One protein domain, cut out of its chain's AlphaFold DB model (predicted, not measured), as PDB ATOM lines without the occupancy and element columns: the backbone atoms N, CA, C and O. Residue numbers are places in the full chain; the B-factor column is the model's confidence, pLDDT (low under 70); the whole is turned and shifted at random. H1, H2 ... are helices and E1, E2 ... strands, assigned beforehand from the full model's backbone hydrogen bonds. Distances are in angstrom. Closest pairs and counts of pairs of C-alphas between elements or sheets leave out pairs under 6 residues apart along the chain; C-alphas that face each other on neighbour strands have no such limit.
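Overview. This is residues 101 to 200 of the 236 residues of an uncharacterized protein of Rhodopirellula sp. SM50 (UniProt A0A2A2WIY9). A twisted sheet of five short parallel strands forms the body of this domain, with the long helix H1 covering part of one face over E4. The two short helices H2 and H3 only graze the sheet, H2 mainly by E1 and H3 by E5. The printed part has 100 residues with three named helices and five named strands, in the order H1 E1 E2 H2 E3 E4 H3 E5, and the sheet runs E2 E1 E3 E4 E5. The class is mixed, helices and strands, with 44 residues, under half, in named elements. The whole is compact, with a radius of gyration of the C-alphas of 12.2 A, and rounded, with spans of 29 by 28 by 22 A.

Arrangement. Start at H1, residues 101 to 113; it is on the sheet at a height of 10.2 A, over E4, residues 177 to 180, on a local plane fitted to only just enough C-alphas of the sheet, 6. It runs along the strands, at 15 degrees to E4 on the local plane, and the closest C-alphas of the two, Ile 107 and Leu 177, are 7.7 A apart. Next look at E1, residues 121 to 124, and E2, residues 139 to 142: they are parallel neighbours, with N 140 and O 121 at 2.9 A. H2, residues 149 to 154, grazes the sheet with residues 151 to 154; its closest C-alpha to E1 is that of Ala 151, 7.3 A from Leu 122. E3, residues 157 to 160, is parallel to E1, with N 159 and O 122 at 2.8 A, and to E4, with N 158 and O 177 at 2.8 A. E2, H2 and E3 make a split strand-helix-strand unit, two strands running the same way with E1 between them in the sheet, and its crossover is right-handed. H3, residues 188 to 193, grazes the sheet with residues 188 to 192, and the C-alphas of Arg 192 and Val 198 of E5, residues 197 to 199, are its closest pair with that strand, 6.7 A apart. E5 is an edge strand parallel to E4, with N 199 and O 178 at 2.8 A; E4, H3 and E5 make a strand-helix-strand unit, two parallel neighbours joined through a helix, with a right-handed crossover. H1, H2 and H3 are apart from one another, and in each every O i to N i+4 pair is within hydrogen-bond range.

Along the chain. Find C-alpha 101 at (-13.516, -16.042, -27.798); from there H1 runs 18.3 A to C-alpha 113. E1 spans 9.9 A, E2 10.4 A, H2 8.6 A, E3 10.0 A, E4 9.8 A and H3 8.5 A. E5, 7.0 A long, ends at C-alpha 199, (-27.119, -19.937, -29.133).

Size, cuts and confidence. The two C-alphas farthest apart, those of Glu 115 and Pro 184, are 33.1 A from each other. The printed part has no cut. The links from E1 to E2, 14 residues, and from E3 to E4, 16 residues, are long. The mean pLDDT of the printed part is 93.8, and no printed residue is under 70.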
ATOM      1  N   THR A 101     -14.106 -14.969 -28.613       95.38
ATOM      2  CA  THR A 101     -13.516 -16.042 -27.798       95.38
ATOM      3  C   THR A 101     -14.596 -16.899 -27.140       95.38
ATOM      4  O   THR A 101     -14.498 -18.131 -27.128       95.38
ATOM      5  N   TRP A 102     -15.638 -16.263 -26.598       96.50
ATOM      6  CA  TRP A 102     -16.744 -16.961 -25.952       96.50
ATOM      7  C   TRP A 102     -17.519 -17.823 -26.954       96.50
ATOM      8  O   TRP A 102     -17.749 -19.005 -26.700       96.50
ATOM      9  N   LEU A 103     -17.837 -17.275 -28.132       96.75
ATOM     10  CA  LEU A 103     -18.500 -18.016 -29.207       96.75
ATOM     11  C   LEU A 103     -17.684 -19.217 -29.656       96.75
ATOM     12  O   LEU A 103     -18.221 -20.313 -29.772       96.75
ATOM     13  N   GLU A 104     -16.387 -19.027 -29.895       97.25
ATOM     14  CA  GLU A 104     -15.503 -20.128 -30.259       97.25
ATOM     15  C   GLU A 104     -15.537 -21.238 -29.201       97.25
ATOM     16  O   GLU A 104     -15.628 -22.415 -29.552       97.25
ATOM     17  N   THR A 105     -15.533 -20.869 -27.920       97.12
ATOM     18  CA  THR A 105     -15.594 -21.820 -26.805       97.12
ATOM     19  C   THR A 105     -16.910 -22.598 -26.790       97.12
ATOM     20  O   THR A 105     -16.886 -23.830 -26.767       97.12
ATOM     21  N   GLU A 106     -18.057 -21.919 -26.853       97.75
ATOM     22  CA  GLU A 106     -19.362 -22.591 -26.799       97.75
ATOM     23  C   GLU A 106     -19.655 -23.413 -28.061       97.75
ATOM     24  O   GLU A 106     -20.192 -24.519 -27.961       97.75
ATOM     25  N   ILE A 107     -19.226 -22.947 -29.240       97.75
ATOM     26  CA  ILE A 107     -19.308 -23.728 -30.480       97.75
ATOM     27  C   ILE A 107     -18.473 -25.005 -30.339       97.75
ATOM     28  O   ILE A 107     -18.987 -26.099 -30.563       97.75
ATOM     29  N   ARG A 108     -17.199 -24.907 -29.934       97.19
ATOM     30  CA  ARG A 108     -16.328 -26.085 -29.773       97.19
ATOM     31  C   ARG A 108     -16.909 -27.084 -28.782       97.19
ATOM     32  O   ARG A 108     -17.050 -28.254 -29.120       97.19
ATOM     33  N   LYS A 109     -17.330 -26.607 -27.614       97.00
ATOM     34  CA  LYS A 109     -17.960 -27.417 -26.568       97.00
ATOM     35  C   LYS A 109     -19.201 -28.160 -27.066       97.00
ATOM     36  O   LYS A 109     -19.373 -29.330 -26.730       97.00
ATOM     37  N   HIS A 110     -20.042 -27.521 -27.884       96.44
ATOM     38  CA  HIS A 110     -21.198 -28.183 -28.494       96.44
ATOM     39  C   HIS A 110     -20.770 -29.394 -29.335       96.44
ATOM     40  O   HIS A 110     -21.230 -30.508 -29.090       96.44
ATOM     41  N   PHE A 111     -19.847 -29.208 -30.279       95.94
ATOM     42  CA  PHE A 111     -19.428 -30.280 -31.185       95.94
ATOM     43  C   PHE A 111     -18.560 -31.352 -30.510       95.94
ATOM     44  O   PHE A 111     -18.707 -32.536 -30.823       95.94
ATOM     45  N   GLU A 112     -17.735 -30.971 -29.531       96.31
ATOM     46  CA  GLU A 112     -16.990 -31.897 -28.671       96.31
ATOM     47  C   GLU A 112     -17.933 -32.804 -27.876       96.31
ATOM     48  O   GLU A 112     -17.712 -34.011 -27.824       96.31
ATOM     49  N   SER A 113     -19.023 -32.258 -27.320       95.31
ATOM     50  CA  SER A 113     -20.018 -33.051 -26.578       95.31
ATOM     51  C   SER A 113     -20.742 -34.090 -27.440       95.31
ATOM     52  O   SER A 113     -21.275 -35.069 -26.919       95.31
ATOM     53  N   LEU A 114     -20.744 -33.881 -28.757       94.00
ATOM     54  CA  LEU A 114     -21.321 -34.780 -29.750       94.00
ATOM     55  C   LEU A 114     -20.283 -35.736 -30.354       94.00
ATOM     56  O   LEU A 114     -20.658 -36.578 -31.163       94.00
ATOM     57  N   GLU A 115     -18.999 -35.596 -30.002       94.56
ATOM     58  CA  GLU A 115     -17.873 -36.314 -30.617       94.56
ATOM     59  C   GLU A 115     -17.814 -36.132 -32.147       94.56
ATOM     60  O   GLU A 115     -17.554 -37.065 -32.907       94.56
ATOM     61  N   THR A 116     -18.071 -34.909 -32.622       91.44
ATOM     62  CA  THR A 116     -18.105 -34.599 -34.058       91.44
ATOM     63  C   THR A 116     -17.336 -33.325 -34.404       91.44
ATOM     64  O   THR A 116     -17.080 -32.486 -33.550       91.44
ATOM     65  N   GLU A 117     -16.980 -33.150 -35.677       92.62
ATOM     66  CA  GLU A 117     -16.378 -31.900 -36.166       92.62
ATOM     67  C   GLU A 117     -17.436 -30.798 -36.357       92.62
ATOM     68  O   GLU A 117     -18.608 -31.100 -36.561       92.62
ATOM     69  N   ILE A 118     -17.028 -29.525 -36.356       93.75
ATOM     70  CA  ILE A 118     -17.925 -28.362 -36.530       93.75
ATOM     71  C   ILE A 118     -18.615 -28.367 -37.905       93.75
ATOM     72  O   ILE A 118     -19.768 -27.968 -38.017       93.75
ATOM     73  N   GLY A 119     -17.944 -28.886 -38.941       93.31
ATOM     74  CA  GLY A 119     -18.474 -28.982 -40.304       93.31
ATOM     75  C   GLY A 119     -18.684 -27.629 -41.004       93.31
ATOM     76  O   GLY A 119     -18.137 -26.615 -40.563       93.31
ATOM     77  N   PRO A 120     -19.444 -27.613 -42.118       96.44
ATOM     78  CA  PRO A 120     -19.680 -26.404 -42.901       96.44
ATOM     79  C   PRO A 120     -20.490 -25.355 -42.133       96.44
ATOM     80  O   PRO A 120     -21.523 -25.670 -41.529       96.44
ATOM     81  N   LEU A 121     -20.030 -24.105 -42.215       97.62
ATOM     82  CA  LEU A 121     -20.730 -22.917 -41.731       97.62
ATOM     83  C   LEU A 121     -21.588 -22.308 -42.848       97.62
ATOM     84  O   LEU A 121     -21.104 -22.050 -43.952       97.62
ATOM     85  N   LEU A 122     -22.848 -22.020 -42.543       97.25
ATOM     86  CA  LEU A 122     -23.728 -21.202 -43.371       97.25
ATOM     87  C   LEU A 122     -23.981 -19.857 -42.687       97.25
ATOM     88  O   LEU A 122     -24.513 -19.816 -41.582       97.25
ATOM     89  N   TRP A 123     -23.654 -18.766 -43.373       96.81
ATOM     90  CA  TRP A 123     -24.087 -17.418 -43.012       96.81
ATOM     91  C   TRP A 123     -25.414 -17.071 -43.682       96.81
ATOM     92  O   TRP A 123     -25.555 -17.260 -44.893       96.81
ATOM     93  N   ILE A 124     -26.356 -16.521 -42.915       96.25
ATOM     94  CA  ILE A 124     -27.591 -15.919 -43.429       96.25
ATOM     95  C   ILE A 124     -27.636 -14.450 -43.002       96.25
ATOM     96  O   ILE A 124     -27.697 -14.142 -41.810       96.25
ATOM     97  N   GLY A 125     -27.605 -13.557 -43.990       93.06
ATOM     98  CA  GLY A 125     -27.382 -12.129 -43.787       93.06
ATOM     99  C   GLY A 125     -25.897 -11.769 -43.714       93.06
ATOM    100  O   GLY A 125     -25.017 -12.622 -43.835       93.06
ATOM    101  N   THR A 126     -25.623 -10.478 -43.525       89.38
ATOM    102  CA  THR A 126     -24.251  -9.944 -43.534       89.38
ATOM    103  C   THR A 126     -23.403 -10.526 -42.385       89.38
ATOM    104  O   THR A 126     -23.780 -10.343 -41.230       89.38
ATOM    105  N   PRO A 127     -22.249 -11.177 -42.655       89.12
ATOM    106  CA  PRO A 127     -21.416 -11.767 -41.611       89.12
ATOM    107  C   PRO A 127     -20.957 -10.752 -40.566       89.12
ATOM    108  O   PRO A 127     -20.467  -9.673 -40.909       89.12
ATOM    109  N   ASP A 128     -21.068 -11.132 -39.295       84.44
ATOM    110  CA  ASP A 128     -20.626 -10.302 -38.180       84.44
ATOM    111  C   ASP A 128     -19.105 -10.457 -37.968       84.44
ATOM    112  O   ASP A 128     -18.615 -11.586 -37.831       84.44
ATOM    113  N   PRO A 129     -18.322  -9.359 -37.950       82.38
ATOM    114  CA  PRO A 129     -16.871  -9.427 -37.787       82.38
ATOM    115  C   PRO A 129     -16.423  -9.932 -36.408       82.38
ATOM    116  O   PRO A 129     -15.277 -10.362 -36.278       82.38
ATOM    117  N   SER A 130     -17.291  -9.900 -35.393       84.25
ATOM    118  CA  SER A 130     -17.023 -10.456 -34.065       84.25
ATOM    119  C   SER A 130     -17.178 -11.981 -34.013       84.25
ATOM    120  O   SER A 130     -16.901 -12.592 -32.981       84.25
ATOM    121  N   PHE A 131     -17.600 -12.629 -35.104       91.25
ATOM    122  CA  PHE A 131     -17.665 -14.086 -35.181       91.25
ATOM    123  C   PHE A 131     -16.278 -14.714 -35.389       91.25
ATOM    124  O   PHE A 131     -15.470 -14.190 -36.163       91.25
ATOM    125  N   PRO A 132     -15.978 -15.875 -34.776       92.75
ATOM    126  CA  PRO A 132     -14.668 -16.508 -34.901       92.75
ATOM    127  C   PRO A 132     -14.369 -16.952 -36.344       92.75
ATOM    128  O   PRO A 132     -14.820 -17.992 -36.821       92.75
ATOM    129  N   SER A 133     -13.533 -16.176 -37.040       85.56
ATOM    130  CA  SER A 133     -13.254 -16.328 -38.480       85.56
ATOM    131  C   SER A 133     -12.660 -17.680 -38.900       85.56
ATOM    132  O   SER A 133     -12.789 -18.077 -40.058       85.56
ATOM    133  N   LYS A 134     -12.015 -18.406 -37.978       88.31
ATOM    134  CA  LYS A 134     -11.326 -19.684 -38.240       88.31
ATOM    135  C   LYS A 134     -12.070 -20.909 -37.700       88.31
ATOM    136  O   LYS A 134     -11.480 -21.985 -37.626       88.31
ATOM    137  N   ILE A 135     -13.331 -20.754 -37.290       93.12
ATOM    138  CA  ILE A 135     -14.076 -21.821 -36.609       93.12
ATOM    139  C   ILE A 135     -14.456 -22.981 -37.538       93.12
ATOM    140  O   ILE A 135     -14.446 -24.134 -37.115       93.12
ATOM    141  N   ALA A 136     -14.744 -22.686 -38.807       92.25
ATOM    142  CA  ALA A 136     -15.161 -23.659 -39.811       92.25
ATOM    143  C   ALA A 136     -14.226 -23.629 -41.024       92.25
ATOM    144  O   ALA A 136     -13.842 -22.554 -41.496       92.25
ATOM    145  N   SER A 137     -13.883 -24.816 -41.534       86.75
ATOM    146  CA  SER A 137     -13.024 -25.005 -42.712       86.75
ATOM    147  C   SER A 137     -13.727 -24.677 -44.028       86.75
ATOM    148  O   SER A 137     -13.078 -24.252 -44.980       86.75
ATOM    149  N   GLU A 138     -15.044 -24.869 -44.074       92.12
ATOM    150  CA  GLU A 138     -15.896 -24.594 -45.227       92.12
ATOM    151  C   GLU A 138     -16.987 -23.611 -44.820       92.12
ATOM    152  O   GLU A 138     -17.595 -23.754 -43.756       92.12
ATOM    153  N   GLN A 139     -17.215 -22.595 -45.652       93.62
ATOM    154  CA  GLN A 139     -18.178 -21.537 -45.371       93.62
ATOM    155  C   GLN A 139     -18.962 -21.189 -46.635       93.62
ATOM    156  O   GLN A 139     -18.395 -21.060 -47.721       93.62
ATOM    157  N   SER A 140     -20.269 -21.013 -46.479       94.25
ATOM    158  CA  SER A 140     -21.178 -20.511 -47.507       94.25
ATOM    159  C   SER A 140     -21.961 -19.323 -46.958       94.25
ATOM    160  O   SER A 140     -22.099 -19.166 -45.746       94.25
ATOM    161  N   HIS A 141     -22.434 -18.450 -47.842       94.75
ATOM    162  CA  HIS A 141     -23.083 -17.209 -47.445       94.75
ATOM    163  C   HIS A 141     -24.300 -16.948 -48.323       94.75
ATOM    164  O   HIS A 141     -24.188 -16.864 -49.548       94.75
ATOM    165  N   SER A 142     -25.448 -16.794 -47.673       93.94
ATOM    166  CA  SER A 142     -26.629 -16.193 -48.265       93.94
ATOM    167  C   SER A 142     -26.717 -14.723 -47.839       93.94
ATOM    168  O   SER A 142     -26.971 -14.454 -46.667       93.94
ATOM    169  N   PRO A 143     -26.525 -13.761 -48.762       88.12
ATOM    170  CA  PRO A 143     -26.450 -12.331 -48.441       88.12
ATOM    171  C   PRO A 143     -27.811 -11.682 -48.171       88.12
ATOM    172  O   PRO A 143     -27.919 -10.461 -48.124       88.12
ATOM    173  N   ILE A 144     -28.861 -12.487 -48.082       88.06
ATOM    174  CA  ILE A 144     -30.229 -12.059 -47.828       88.06
ATOM    175  C   ILE A 144     -30.776 -12.870 -46.658       88.06
ATOM    176  O   ILE A 144     -30.280 -13.962 -46.376       88.06
ATOM    177  N   ALA A 145     -31.845 -12.375 -46.039       88.88
ATOM    178  CA  ALA A 145     -32.613 -13.038 -44.986       88.88
ATOM    179  C   ALA A 145     -33.381 -14.301 -45.456       88.88
ATOM    180  O   ALA A 145     -34.579 -14.464 -45.222       88.88
ATOM    181  N   TRP A 146     -32.707 -15.195 -46.174       93.00
ATOM    182  CA  TRP A 146     -33.245 -16.432 -46.722       93.00
ATOM    183  C   TRP A 146     -32.108 -17.413 -47.016       93.00
ATOM    184  O   TRP A 146     -31.044 -16.992 -47.452       93.00
ATOM    185  N   ALA A 147     -32.334 -18.716 -46.867       92.94
ATOM    186  CA  ALA A 147     -31.439 -19.763 -47.361       92.94
ATOM    187  C   ALA A 147     -32.256 -20.925 -47.941       92.94
ATOM    188  O   ALA A 147     -33.395 -21.155 -47.531       92.94
ATOM    189  N   SER A 148     -31.687 -21.659 -48.901       94.00
ATOM    190  CA  SER A 148     -32.349 -22.841 -49.455       94.00
ATOM    191  C   SER A 148     -32.370 -23.986 -48.439       94.00
ATOM    192  O   SER A 148     -31.464 -24.114 -47.615       94.00
ATOM    193  N   THR A 149     -33.369 -24.867 -48.540       94.38
ATOM    194  CA  THR A 149     -33.442 -26.099 -47.736       94.38
ATOM    195  C   THR A 149     -32.155 -26.914 -47.844       94.38
ATOM    196  O   THR A 149     -31.618 -27.334 -46.829       94.38
ATOM    197  N   GLU A 150     -31.611 -27.055 -49.055       94.12
ATOM    198  CA  GLU A 150     -30.359 -27.776 -49.306       94.12
ATOM    199  C   GLU A 150     -29.166 -27.154 -48.561       94.12
ATOM    200  O   GLU A 150     -28.383 -27.874 -47.946       94.12
ATOM    201  N   ALA A 151     -29.048 -25.820 -48.556       95.00
ATOM    202  CA  ALA A 151     -27.985 -25.137 -47.821       95.00
ATOM    203  C   ALA A 151     -28.124 -25.344 -46.305       95.00
ATOM    204  O   ALA A 151     -27.127 -25.581 -45.623       95.00
ATOM    205  N   ILE A 152     -29.355 -25.295 -45.786       96.06
ATOM    206  CA  ILE A 152     -29.643 -25.511 -44.364       96.06
ATOM    207  C   ILE A 152     -29.342 -26.961 -43.950       96.06
ATOM    208  O   ILE A 152     -28.745 -27.176 -42.899       96.06
ATOM    209  N   GLU A 153     -29.726 -27.957 -44.755       95.19
ATOM    210  CA  GLU A 153     -29.466 -29.380 -44.466       95.19
ATOM    211  C   GLU A 153     -27.974 -29.733 -44.540       95.19
ATOM    212  O   GLU A 153     -27.510 -30.613 -43.810       95.19
ATOM    213  N   HIS A 154     -27.221 -29.052 -45.408       94.56
ATOM    214  CA  HIS A 154     -25.779 -29.240 -45.551       94.56
ATOM    215  C   HIS A 154     -24.969 -28.596 -44.411       94.56
ATOM    216  O   HIS A 154     -23.875 -29.062 -44.083       94.56
ATOM    217  N   ALA A 155     -25.496 -27.535 -43.797       96.31
ATOM    218  CA  ALA A 155     -24.824 -26.816 -42.727       96.31
ATOM    219  C   ALA A 155     -24.840 -27.591 -41.402       96.31
ATOM    220  O   ALA A 155     -25.852 -28.150 -40.971       96.31
ATOM    221  N   ARG A 156     -23.703 -27.562 -40.704       96.62
ATOM    222  CA  ARG A 156     -23.587 -28.060 -39.324       96.62
ATOM    223  C   ARG A 156     -23.531 -26.926 -38.310       96.62
ATOM    224  O   ARG A 156     -23.999 -27.093 -37.188       96.62
ATOM    225  N   LEU A 157     -23.054 -25.766 -38.744       97.94
ATOM    226  CA  LEU A 157     -23.124 -24.507 -38.022       97.94
ATOM    227  C   LEU A 157     -23.865 -23.490 -38.897       97.94
ATOM    228  O   LEU A 157     -23.535 -23.324 -40.069       97.94
ATOM    229  N   ILE A 158     -24.861 -22.809 -38.346       97.75
ATOM    230  CA  ILE A 158     -25.596 -21.743 -39.031       97.75
ATOM    231  C   ILE A 158     -25.433 -20.474 -38.204       97.75
ATOM    232  O   ILE A 158     -25.746 -20.485 -37.020       97.75
ATOM    233  N   ALA A 159     -24.957 -19.390 -38.809       97.31
ATOM    234  CA  ALA A 159     -24.887 -18.077 -38.182       97.31
ATOM    235  C   ALA A 159     -25.882 -17.133 -38.867       97.31
ATOM    236  O   ALA A 159     -25.846 -16.950 -40.087       97.31
ATOM    237  N   ILE A 160     -26.791 -16.560 -38.081       96.12
ATOM    238  CA  ILE A 160     -27.861 -15.683 -38.555       96.12
ATOM    239  C   ILE A 160     -27.573 -14.265 -38.070       96.12
ATOM    240  O   ILE A 160     -27.452 -14.039 -36.870       96.12
ATOM    241  N   ALA A 161     -27.478 -13.308 -38.989       92.56
ATOM    242  CA  ALA A 161     -27.268 -11.894 -38.664       92.56
ATOM    243  C   ALA A 161     -28.512 -11.023 -38.922       92.56
ATOM    244  O   ALA A 161     -28.560  -9.861 -38.522       92.56
ATOM    245  N   GLU A 162     -29.530 -11.573 -39.584       91.88
ATOM    246  CA  GLU A 162     -30.742 -10.862 -39.996       91.88
ATOM    247  C   GLU A 162     -31.996 -11.663 -39.638       91.88
ATOM    248  O   GLU A 162     -31.947 -12.882 -39.487       91.88
ATOM    249  N   THR A 163     -33.138 -10.990 -39.500       94.00
ATOM    250  CA  THR A 163     -34.401 -11.673 -39.197       94.00
ATOM    251  C   THR A 163     -34.836 -12.538 -40.380       94.00
ATOM    252  O   THR A 163     -35.028 -12.018 -41.478       94.00
ATOM    253  N   VAL A 164     -35.032 -13.836 -40.162       93.88
ATOM    254  CA  VAL A 164     -35.357 -14.840 -41.183       93.88
ATOM    255  C   VAL A 164     -36.722 -15.478 -40.929       93.88
ATOM    256  O   VAL A 164     -37.150 -15.659 -39.792       93.88
ATOM    257  N   ASP A 165     -37.402 -15.881 -42.003       92.00
ATOM    258  CA  ASP A 165     -38.590 -16.732 -41.898       92.00
ATOM    259  C   ASP A 165     -38.170 -18.203 -41.777       92.00
ATOM    260  O   ASP A 165     -37.776 -18.847 -42.755       92.00
ATOM    261  N   VAL A 166     -38.267 -18.741 -40.561       92.69
ATOM    262  CA  VAL A 166     -37.907 -20.135 -40.265       92.69
ATOM    263  C   VAL A 166     -39.061 -21.118 -40.492       92.69
ATOM    264  O   VAL A 166     -38.889 -22.322 -40.321       92.69
ATOM    265  N   SER A 167     -40.240 -20.660 -40.936       89.31
ATOM    266  CA  SER A 167     -41.403 -21.534 -41.170       89.31
ATOM    267  C   SER A 167     -41.179 -22.580 -42.265       89.31
ATOM    268  O   SER A 167     -41.818 -23.632 -42.253       89.31
ATOM    269  N   GLN A 168     -40.267 -22.297 -43.201       88.31
ATOM    270  CA  GLN A 168     -39.902 -23.183 -44.311       88.31
ATOM    271  C   GLN A 168     -38.627 -23.990 -44.043       88.31
ATOM    272  O   GLN A 168     -38.145 -24.692 -44.935       88.31
ATOM    273  N   TRP A 169     -38.044 -23.880 -42.847       95.62
ATOM    274  CA  TRP A 169     -36.838 -24.630 -42.528       95.62
ATOM    275  C   TRP A 169     -37.139 -26.132 -42.428       95.62
ATOM    276  O   TRP A 169     -38.191 -26.534 -41.917       95.62
ATOM    277  N   PRO A 170     -36.222 -26.985 -42.913       96.56
ATOM    278  CA  PRO A 170     -36.334 -28.421 -42.725       96.56
ATOM    279  C   PRO A 170     -36.265 -28.762 -41.234       96.56
ATOM    280  O   PRO A 170     -35.696 -28.030 -40.425       96.56
ATOM    281  N   ARG A 171     -36.819 -29.918 -40.855       96.62
ATOM    282  CA  ARG A 171     -36.522 -30.471 -39.530       96.62
ATOM    283  C   ARG A 171     -35.044 -30.817 -39.464       96.62
ATOM    284  O   ARG A 171     -34.506 -31.424 -40.388       96.62
ATOM    285  N   CYS A 172     -34.426 -30.478 -38.348       95.75
ATOM    286  CA  CYS A 172     -33.038 -30.765 -38.070       95.75
ATOM    287  C   CYS A 172     -32.827 -32.285 -38.017       95.75
ATOM    288  O   CYS A 172     -33.403 -32.975 -37.175       95.75
ATOM    289  N   GLN A 173     -32.045 -32.818 -38.955       89.12
ATOM    290  CA  GLN A 173     -31.696 -34.245 -39.001       89.12
ATOM    291  C   GLN A 173     -30.305 -34.517 -38.422       89.12
ATOM    292  O   GLN A 173     -30.031 -35.614 -37.943       89.12
ATOM    293  N   ASN A 174     -29.444 -33.503 -38.459       82.75
ATOM    294  CA  ASN A 174     -28.085 -33.527 -37.944       82.75
ATOM    295  C   ASN A 174     -28.050 -32.673 -36.679       82.75
ATOM    296  O   ASN A 174     -28.830 -31.741 -36.568       82.75
ATOM    297  N   ALA A 175     -27.172 -32.956 -35.722       90.19
ATOM    298  CA  ALA A 175     -27.007 -32.094 -34.552       90.19
ATOM    299  C   ALA A 175     -26.350 -30.760 -34.971       90.19
ATOM    300  O   ALA A 175     -25.132 -30.601 -34.880       90.19
ATOM    301  N   THR A 176     -27.162 -29.862 -35.536       97.06
ATOM    302  CA  THR A 176     -26.763 -28.569 -36.096       97.06
ATOM    303  C   THR A 176     -26.932 -27.482 -35.043       97.06
ATOM    304  O   THR A 176     -27.976 -27.379 -34.387       97.06
ATOM    305  N   LEU A 177     -25.901 -26.649 -34.921       98.38
ATOM    306  CA  LEU A 177     -25.886 -25.484 -34.052       98.38
ATOM    307  C   LEU A 177     -26.266 -24.235 -34.846       98.38
ATOM    308  O   LEU A 177     -25.668 -23.946 -35.880       98.38
ATOM    309  N   VAL A 178     -27.228 -23.480 -34.336       98.12
ATOM    310  CA  VAL A 178     -27.612 -22.161 -34.834       98.12
ATOM    311  C   VAL A 178     -27.090 -21.117 -33.856       98.12
ATOM    312  O   VAL A 178     -27.348 -21.208 -32.661       98.12
ATOM    313  N   VAL A 179     -26.365 -20.127 -34.358       97.75
ATOM    314  CA  VAL A 179     -25.960 -18.937 -33.617       97.75
ATOM    315  C   VAL A 179     -26.734 -17.758 -34.186       97.75
ATOM    316  O   VAL A 179     -26.595 -17.442 -35.367       97.75
ATOM    317  N   ASP A 180     -27.568 -17.132 -33.366       95.81
ATOM    318  CA  ASP A 180     -28.456 -16.056 -33.793       95.81
ATOM    319  C   ASP A 180     -28.020 -14.710 -33.205       95.81
ATOM    320  O   ASP A 180     -28.031 -14.513 -31.988       95.81
ATOM    321  N   PHE A 181     -27.645 -13.781 -34.086       90.38
ATOM    322  CA  PHE A 181     -27.327 -12.388 -33.773       90.38
ATOM    323  C   PHE A 181     -28.313 -11.385 -34.366       90.38
ATOM    324  O   PHE A 181     -28.074 -10.178 -34.277       90.38
ATOM    325  N   ALA A 182     -29.430 -11.841 -34.934       91.19
ATOM    326  CA  ALA A 182     -30.407 -10.961 -35.547       91.19
ATOM    327  C   ALA A 182     -30.944  -9.917 -34.554       91.19
ATOM    328  O   ALA A 182     -31.150 -10.155 -33.355       91.19
ATOM    329  N   ASN A 183     -31.166  -8.710 -35.069       86.25
ATOM    330  CA  ASN A 183     -31.793  -7.626 -34.331       86.25
ATOM    331  C   ASN A 183     -32.919  -7.006 -35.174       86.25
ATOM    332  O   ASN A 183     -32.604  -6.291 -36.127       86.25
ATOM    333  N   PRO A 184     -34.205  -7.225 -34.843       88.06
ATOM    334  CA  PRO A 184     -34.722  -7.981 -33.693       88.06
ATOM    335  C   PRO A 184     -34.433  -9.492 -33.775       88.06
ATOM    336  O   PRO A 184     -34.148 -10.015 -34.851       88.06
ATOM    337  N   GLU A 185     -34.491 -10.165 -32.623       87.25
ATOM    338  CA  GLU A 185     -34.239 -11.609 -32.491       87.25
ATOM    339  C   GLU A 185     -35.281 -12.440 -33.260       87.25
ATOM    340  O   GLU A 185     -36.448 -12.043 -33.359       87.25
ATOM    341  N   ASN A 186     -34.866 -13.580 -33.825       94.88
ATOM    342  CA  ASN A 186     -35.795 -14.520 -34.453       94.88
ATOM    343  C   ASN A 186     -36.587 -15.314 -33.408       94.88
ATOM    344  O   ASN A 186     -36.272 -15.327 -32.221       94.88
ATOM    345  N   ASP A 187     -37.598 -16.050 -33.868       94.69
ATOM    346  CA  ASP A 187     -38.317 -17.006 -33.028       94.69
ATOM    347  C   ASP A 187     -37.425 -18.221 -32.710       94.69
ATOM    348  O   ASP A 187     -37.427 -19.246 -33.403       94.69
ATOM    349  N   LEU A 188     -36.615 -18.089 -31.655       95.50
ATOM    350  CA  LEU A 188     -35.688 -19.135 -31.229       95.50
ATOM    351  C   LEU A 188     -36.420 -20.409 -30.792       95.50
ATOM    352  O   LEU A 188     -35.877 -21.506 -30.930       95.50
ATOM    353  N   ASP A 189     -37.649 -20.290 -30.287       95.94
ATOM    354  CA  ASP A 189     -38.454 -21.438 -29.877       95.94
ATOM    355  C   ASP A 189     -38.959 -22.217 -31.088       95.94
ATOM    356  O   ASP A 189     -38.922 -23.452 -31.084       95.94
ATOM    357  N   GLN A 190     -39.329 -21.529 -32.169       96.88
ATOM    358  CA  GLN A 190     -39.629 -22.174 -33.440       96.88
ATOM    359  C   GLN A 190     -38.401 -22.910 -33.992       96.88
ATOM    360  O   GLN A 190     -38.524 -24.079 -34.370       96.88
ATOM    361  N   ILE A 191     -37.215 -22.291 -33.971       97.50
ATOM    362  CA  ILE A 191     -35.962 -22.936 -34.407       97.50
ATOM    363  C   ILE A 191     -35.680 -24.196 -33.570       97.50
ATOM    364  O   ILE A 191     -35.425 -25.271 -34.121       97.50
ATOM    365  N   ARG A 192     -35.808 -24.115 -32.240       97.38
ATOM    366  CA  ARG A 192     -35.656 -25.275 -31.341       97.38
ATOM    367  C   ARG A 192     -36.704 -26.355 -31.603       97.38
ATOM    368  O   ARG A 192     -36.373 -27.539 -31.580       97.38
ATOM    369  N   SER A 193     -37.950 -25.980 -31.904       97.12
ATOM    370  CA  SER A 193     -39.035 -26.931 -32.203       97.12
ATOM    371  C   SER A 193     -38.776 -27.767 -33.464       97.12
ATOM    372  O   SER A 193     -39.285 -28.883 -33.587       97.12
ATOM    373  N   LEU A 194     -37.947 -27.254 -34.379       97.38
ATOM    374  CA  LEU A 194     -37.478 -27.971 -35.562       97.38
ATOM    375  C   LEU A 194     -36.307 -28.923 -35.262       97.38
ATOM    376  O   LEU A 194     -35.946 -29.705 -36.138       97.38
ATOM    377  N   GLY A 195     -35.753 -28.912 -34.044       97.25
ATOM    378  CA  GLY A 195     -34.698 -29.819 -33.576       97.25
ATOM    379  C   GLY A 195     -33.286 -29.226 -33.559       97.25
ATOM    380  O   GLY A 195     -32.340 -29.949 -33.258       97.25
ATOM    381  N   TYR A 196     -33.127 -27.941 -33.878       97.88
ATOM    382  CA  TYR A 196     -31.827 -27.268 -33.844       97.88
ATOM    383  C   TYR A 196     -31.420 -26.909 -32.412       97.88
ATOM    384  O   TYR A 196     -32.259 -26.551 -31.581       97.88
ATOM    385  N   THR A 197     -30.115 -26.939 -32.133       97.81
ATOM    386  CA  THR A 197     -29.567 -26.286 -30.934       97.81
ATOM    387  C   THR A 197     -29.327 -24.819 -31.249       97.81
ATOM    388  O   THR A 197     -28.859 -24.508 -32.338       97.81
ATOM    389  N   VAL A 198     -29.638 -23.916 -30.319       97.44
ATOM    390  CA  VAL A 198     -29.589 -22.469 -30.568       97.44
ATOM    391  C   VAL A 198     -28.782 -21.758 -29.489       97.44
ATOM    392  O   VAL A 198     -29.102 -21.904 -28.307       97.44
ATOM    393  N   LEU A 199     -27.801 -20.964 -29.917       96.88
ATOM    394  CA  LEU A 199     -27.119 -19.937 -29.133       96.88
ATOM    395  C   LEU A 199     -27.669 -18.562 -29.522       96.88
ATOM    396  O   LEU A 199     -27.467 -18.112 -30.648       96.88
ATOM    397  N   GLY A 200     -28.388 -17.922 -28.600       94.38
ATOM    398  CA  GLY A 200     -29.032 -16.620 -28.825       94.38
ATOM    399  C   GLY A 200     -28.229 -15.428 -28.298       94.38
ATOM    400  O   GLY A 200     -27.228 -15.582 -27.587       94.38
TER     401      GLY A 200